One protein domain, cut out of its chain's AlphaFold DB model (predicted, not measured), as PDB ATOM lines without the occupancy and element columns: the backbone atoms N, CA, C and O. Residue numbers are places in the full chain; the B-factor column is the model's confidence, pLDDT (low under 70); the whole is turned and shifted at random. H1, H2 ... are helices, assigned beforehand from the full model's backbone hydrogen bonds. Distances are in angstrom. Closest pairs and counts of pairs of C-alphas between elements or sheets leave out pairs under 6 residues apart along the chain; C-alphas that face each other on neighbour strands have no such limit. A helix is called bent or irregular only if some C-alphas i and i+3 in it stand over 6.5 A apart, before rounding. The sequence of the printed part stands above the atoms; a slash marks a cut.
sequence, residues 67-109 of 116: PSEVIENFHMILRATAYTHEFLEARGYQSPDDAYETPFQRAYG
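Overview. This is residues 67 to 109 of the 116 residues of the protein "O-methyltransferase" of Aspergillus flavus (strain ATCC MYA-384 / AF70) (UniProt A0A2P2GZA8). Starting from the first residue, you meet a long, kinked helix, H1, and then a short helix, H2, set nearly end to end after it; a third short helix, H3, packs crosswise where the two join. The 12-residue loop 91 to 102 folds back from the end of H2 to H3, while residues 67 to 75 of H1 stick out from the body. The printed part has 43 residues with three named helices in the order H1, H2, H3 and no named strand; its class is all helix. It is a loose rod, with a radius of gyration of the C-alphas of 11.5 A and spans of 36 by 18 by 17 A.

Arrangement. Begin with H1, residues 67 to 82, which has a kink of 44 degrees near residue 76. With residues 77 to 82 alone it touches H3, residues 103 to 108; the closest C-alphas, of Ala 80 and Phe 104, are 4.7 A apart. Their lines are about perpendicular, at 88 degrees. H2, residues 84 to 90, and H1 meet only through their link. H2 and H3 only just touch, with 3 pairs of C-alphas within 8 A; the closest, of Thr 84 and Pro 103, are 5.1 A apart. Their lines are about perpendicular, at 77 degrees. In H2 and H3 every O i to N i+4 pair is within hydrogen-bond range; in H1, 9 of 12 are.

Along the chain. Find C-alpha 67 at (-7.040, -33.631, -12.422); from there H1 runs 22.2 A to C-alpha 82 at (-2.463, -27.775, 8.467). H1 is irregular, but only just: C-alphas 72 and 75 are 6.8 A apart. H2 runs 10.0 A from Thr 84 to Ala 90. H3 runs 8.7 A from Pro 103 to C-alpha 108 at (0.995, -17.664, 4.729).

Size, cuts and confidence. Look at Ser 68 and Gly 92 for the two C-alphas farthest apart, 36.1 A. The printed part has no cut. The link from H1 to H2 is tight and that from H2 to H3 is long. No printed residue is under 70 in pLDDT.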
ATOM      1  N   PRO A  67      -7.427 -33.515 -13.830       84.06
ATOM      2  CA  PRO A  67      -7.040 -33.631 -12.422       84.06
ATOM      3  C   PRO A  67      -5.711 -32.943 -12.066       84.06
ATOM      4  O   PRO A  67      -5.472 -32.682 -10.887       84.06
ATOM      5  N   SER A  68      -4.847 -32.649 -13.045       83.31
ATOM      6  CA  SER A  68      -3.556 -31.989 -12.795       83.31
ATOM      7  C   SER A  68      -3.727 -30.559 -12.271       83.31
ATOM      8  O   SER A  68      -3.067 -30.193 -11.302       83.31
ATOM      9  N   GLU A  69      -4.708 -29.809 -12.788       81.38
ATOM     10  CA  GLU A  69      -5.027 -28.438 -12.349       81.38
ATOM     11  C   GLU A  69      -5.442 -28.383 -10.867       81.38
ATOM     12  O   GLU A  69      -5.140 -27.439 -10.131       81.38
ATOM     13  N   VAL A  70      -6.102 -29.435 -10.378       79.00
ATOM     14  CA  VAL A  70      -6.480 -29.548  -8.963       79.00
ATOM     15  C   VAL A  70      -5.241 -29.766  -8.088       79.00
ATOM     16  O   VAL A  70      -5.126 -29.167  -7.017       79.00
ATOM     17  N   ILE A  71      -4.288 -30.583  -8.546       81.81
ATOM     18  CA  ILE A  71      -3.046 -30.872  -7.815       81.81
ATOM     19  C   ILE A  71      -2.146 -29.641  -7.707       81.81
ATOM     20  O   ILE A  71      -1.480 -29.476  -6.684       81.81
ATOM     21  N   GLU A  72      -2.144 -28.748  -8.695       79.31
ATOM     22  CA  GLU A  72      -1.383 -27.492  -8.614       79.31
ATOM     23  C   GLU A  72      -1.769 -26.671  -7.375       79.31
ATOM     24  O   GLU A  72      -0.915 -26.092  -6.700       79.31
ATOM     25  N   ASN A  73      -3.046 -26.719  -6.995       83.25
ATOM     26  CA  ASN A  73      -3.567 -26.026  -5.823       83.25
ATOM     27  C   ASN A  73      -3.316 -26.782  -4.505       83.25
ATOM     28  O   ASN A  73      -3.379 -26.183  -3.428       83.25
ATOM     29  N   PHE A  74      -2.992 -28.083  -4.547       87.56
ATOM     30  CA  PHE A  74      -2.848 -28.909  -3.342       87.56
ATOM     31  C   PHE A  74      -1.745 -28.416  -2.424       87.56
ATOM     32  O   PHE A  74      -1.946 -28.411  -1.214       87.56
ATOM     33  N   HIS A  75      -0.599 -27.986  -2.959       84.50
ATOM     34  CA  HIS A  75       0.475 -27.480  -2.103       84.50
ATOM     35  C   HIS A  75      -0.041 -26.357  -1.203       84.50
ATOM     36  O   HIS A  75       0.193 -26.351   0.011       84.50
ATOM     37  N   MET A  76      -0.798 -25.439  -1.801       89.38
ATOM     38  CA  MET A  76      -1.252 -24.266  -1.099       89.38
ATOM     39  C   MET A  76      -2.417 -24.552  -0.145       89.38
ATOM     40  O   MET A  76      -2.365 -24.124   1.015       89.38
ATOM     41  N   ILE A  77      -3.380 -25.370  -0.576       90.25
ATOM     42  CA  ILE A  77      -4.519 -25.821   0.236       90.25
ATOM     43  C   ILE A  77      -4.062 -26.673   1.427       90.25
ATOM     44  O   ILE A  77      -4.543 -26.475   2.544       90.25
ATOM     45  N   LEU A  78      -3.130 -27.610   1.224       93.62
ATOM     46  CA  LEU A  78      -2.633 -28.489   2.288       93.62
ATOM     47  C   LEU A  78      -1.919 -27.691   3.374       93.62
ATOM     48  O   LEU A  78      -2.114 -27.960   4.560       93.62
ATOM     49  N   ARG A  79      -1.146 -26.669   2.984       93.94
ATOM     50  CA  ARG A  79      -0.525 -25.764   3.949       93.94
ATOM     51  C   ARG A  79      -1.584 -25.032   4.769       93.94
ATOM     52  O   ARG A  79      -1.492 -25.063   5.986       93.94
ATOM     53  N   ALA A  80      -2.598 -24.434   4.141       95.00
ATOM     54  CA  ALA A  80      -3.685 -23.774   4.874       95.00
ATOM     55  C   ALA A  80      -4.428 -24.747   5.807       95.00
ATOM     56  O   ALA A  80      -4.684 -24.426   6.965       95.00
ATOM     57  N   THR A  81      -4.682 -25.968   5.333       95.12
ATOM     58  CA  THR A  81      -5.382 -27.020   6.084       95.12
ATOM     59  C   THR A  81      -4.622 -27.435   7.345       95.12
ATOM     60  O   THR A  81      -5.238 -27.667   8.384       95.12
ATOM     61  N   ALA A  82      -3.287 -27.475   7.295       96.38
ATOM     62  CA  ALA A  82      -2.463 -27.775   8.467       96.38
ATOM     63  C   ALA A  82      -2.674 -26.766   9.616       96.38
ATOM     64  O   ALA A  82      -2.611 -27.154  10.780       96.38
ATOM     65  N   TYR A  83      -2.999 -25.504   9.306       95.50
ATOM     66  CA  TYR A  83      -3.261 -24.447  10.294       95.50
ATOM     67  C   TYR A  83      -4.738 -24.316  10.688       95.50
ATOM     68  O   TYR A  83      -5.061 -23.522  11.573       95.50
ATOM     69  N   THR A  84      -5.646 -25.089  10.081       95.50
ATOM     70  CA  THR A  84      -7.084 -25.007  10.379       95.50
ATOM     71  C   THR A  84      -7.379 -25.247  11.856       95.50
ATOM     72  O   THR A  84      -8.224 -24.562  12.424       95.50
ATOM     73  N   HIS A  85      -6.672 -26.179  12.499       95.56
ATOM     74  CA  HIS A  85      -6.894 -26.485  13.911       95.56
ATOM     75  C   HIS A  85      -6.582 -25.282  14.817       95.56
ATOM     76  O   HIS A  85      -7.444 -24.878  15.592       95.56
ATOM     77  N   GLU A  86      -5.412 -24.652  14.658       95.56
ATOM     78  CA  GLU A  86      -5.026 -23.472  15.444       95.56
ATOM     79  C   GLU A  86      -5.926 -22.265  15.155       95.56
ATOM     80  O   GLU A  86      -6.217 -21.466  16.043       95.56
ATOM     81  N   PHE A  87      -6.340 -22.105  13.894       95.56
ATOM     82  CA  PHE A  87      -7.244 -21.037  13.484       95.56
ATOM     83  C   PHE A  87      -8.605 -21.166  14.180       95.56
ATOM     84  O   PHE A  87      -9.093 -20.200  14.765       95.56
ATOM     85  N   LEU A  88      -9.200 -22.364  14.154       96.31
ATOM     86  CA  LEU A  88     -10.487 -22.616  14.798       96.31
ATOM     87  C   LEU A  88     -10.382 -22.522  16.323       96.31
ATOM     88  O   LEU A  88     -11.251 -21.916  16.942       96.31
ATOM     89  N   GLU A  89      -9.317 -23.057  16.927       97.12
ATOM     90  CA  GLU A  89      -9.080 -22.957  18.373       97.12
ATOM     91  C   GLU A  89      -9.010 -21.492  18.833       97.12
ATOM     92  O   GLU A  89      -9.711 -21.105  19.769       97.12
ATOM     93  N   ALA A  90      -8.257 -20.645  18.122       95.19
ATOM     94  CA  ALA A  90      -8.139 -19.218  18.434       95.19
ATOM     95  C   ALA A  90      -9.474 -18.453  18.338       95.19
ATOM     96  O   ALA A  90      -9.646 -17.430  19.000       95.19
ATOM     97  N   ARG A  91     -10.426 -18.955  17.542       94.88
ATOM     98  CA  ARG A  91     -11.783 -18.404  17.395       94.88
ATOM     99  C   ARG A  91     -12.812 -19.064  18.315       94.88
ATOM    100  O   ARG A  91     -14.005 -18.808  18.168       94.88
ATOM    101  N   GLY A  92     -12.407 -19.949  19.229       97.12
ATOM    102  CA  GLY A  92     -13.353 -20.708  20.055       97.12
ATOM    103  C   GLY A  92     -14.291 -21.586  19.220       97.12
ATOM    104  O   GLY A  92     -15.473 -21.720  19.541       97.12
ATOM    105  N   TYR A  93     -13.770 -22.136  18.119       96.06
ATOM    106  CA  TYR A  93     -14.472 -22.979  17.149       96.06
ATOM    107  C   TYR A  93     -15.718 -22.329  16.528       96.06
ATOM    108  O   TYR A  93     -16.638 -23.024  16.100       96.06
ATOM    109  N   GLN A  94     -15.752 -20.997  16.459       95.50
ATOM    110  CA  GLN A  94     -16.783 -20.268  15.725       95.50
ATOM    111  C   GLN A  94     -16.473 -20.245  14.228       95.50
ATOM    112  O   GLN A  94     -15.316 -20.101  13.819       95.50
ATOM    113  N   SER A  95     -17.520 -20.355  13.409       92.12
ATOM    114  CA  SER A  95     -17.399 -20.310  11.952       92.12
ATOM    115  C   SER A  95     -16.718 -19.015  11.483       92.12
ATOM    116  O   SER A  95     -16.997 -17.943  12.029       92.12
ATOM    117  N   PRO A  96     -15.826 -19.083  10.481       91.62
ATOM    118  CA  PRO A  96     -15.351 -17.896   9.785       91.62
ATOM    119  C   PRO A  96     -16.464 -17.304   8.914       91.62
ATOM    120  O   PRO A  96     -17.186 -18.036   8.235       91.62
ATOM    121  N   ASP A  97     -16.587 -15.984   8.935       94.81
ATOM    122  CA  ASP A  97     -17.538 -15.178   8.163       94.81
ATOM    123  C   ASP A  97     -16.849 -14.115   7.286       94.81
ATOM    124  O   ASP A  97     -17.513 -13.445   6.497       94.81
ATOM    125  N   ASP A  98     -15.517 -14.018   7.362       94.88
ATOM    126  CA  ASP A  98     -14.675 -13.133   6.557       94.88
ATOM    127  C   ASP A  98     -13.646 -13.940   5.745       94.88
ATOM    128  O   ASP A  98     -12.875 -14.737   6.283       94.88
ATOM    129  N   ALA A  99     -13.601 -13.716   4.430       94.75
ATOM    130  CA  ALA A  99     -12.653 -14.366   3.524       94.75
ATOM    131  C   ALA A  99     -11.201 -13.854   3.674       94.75
ATOM    132  O   ALA A  99     -10.258 -14.505   3.211       94.75
ATOM    133  N   TYR A 100     -11.002 -12.718   4.351       96.44
ATOM    134  CA  TYR A 100      -9.687 -12.212   4.759       96.44
ATOM    135  C   TYR A 100      -9.236 -12.760   6.121       96.44
ATOM    136  O   TYR A 100      -8.103 -12.517   6.534       96.44
ATOM    137  N   GLU A 101     -10.081 -13.537   6.808       95.31
ATOM    138  CA  GLU A 101      -9.764 -14.147   8.097       95.31
ATOM    139  C   GLU A 101     -10.047 -15.655   8.075       95.31
ATOM    140  O   GLU A 101     -11.024 -16.161   8.625       95.31
ATOM    141  N   THR A 102      -9.160 -16.399   7.415       95.25
ATOM    142  CA  THR A 102      -9.254 -17.856   7.251       95.25
ATOM    143  C   THR A 102      -7.925 -18.533   7.625       95.25
ATOM    144  O   THR A 102      -6.911 -17.851   7.834       95.25
ATOM    145  N   PRO A 103      -7.847 -19.881   7.657       96.06
ATOM    146  CA  PRO A 103      -6.575 -20.581   7.850       96.06
ATOM    147  C   PRO A 103      -5.483 -20.188   6.840       96.06
ATOM    148  O   PRO A 103      -4.298 -20.304   7.154       96.06
ATOM    149  N   PHE A 104      -5.853 -19.691   5.653       95.94
ATOM    150  CA  PHE A 104      -4.904 -19.232   4.637       95.94
ATOM    151  C   PHE A 104      -4.026 -18.083   5.147       95.94
ATOM    152  O   PHE A 104      -2.799 -18.187   5.108       95.94
ATOM    153  N   GLN A 105      -4.626 -17.017   5.685       96.00
ATOM    154  CA  GLN A 105      -3.880 -15.845   6.147       96.00
ATOM    155  C   GLN A 105      -2.882 -16.205   7.251       96.00
ATOM    156  O   GLN A 105      -1.736 -15.751   7.230       96.00
ATOM    157  N   ARG A 106      -3.274 -17.108   8.158       93.81
ATOM    158  CA  ARG A 106      -2.384 -17.644   9.196       93.81
ATOM    159  C   ARG A 106      -1.243 -18.471   8.602       93.81
ATOM    160  O   ARG A 106      -0.086 -18.251   8.947       93.81
ATOM    161  N   ALA A 107      -1.554 -19.384   7.685       95.44
ATOM    162  CA  ALA A 107      -0.579 -20.286   7.084       95.44
ATOM    163  C   ALA A 107       0.492 -19.568   6.244       95.44
ATOM    164  O   ALA A 107       1.636 -20.037   6.172       95.44
ATOM    165  N   TYR A 108       0.128 -18.450   5.612       94.44
ATOM    166  CA  TYR A 108       0.995 -17.664   4.729       94.44
ATOM    167  C   TYR A 108       1.543 -16.383   5.359       94.44
ATOM    168  O   TYR A 108       2.404 -15.746   4.758       94.44
ATOM    169  N   GLY A 109       1.088 -16.010   6.558       94.62
ATOM    170  CA  GLY A 109       1.502 -14.767   7.210       94.62
ATOM    171  C   GLY A 109       1.132 -13.527   6.393       94.62
ATOM    172  O   GLY A 109       1.916 -12.585   6.317       94.62
TER     173      GLY A 109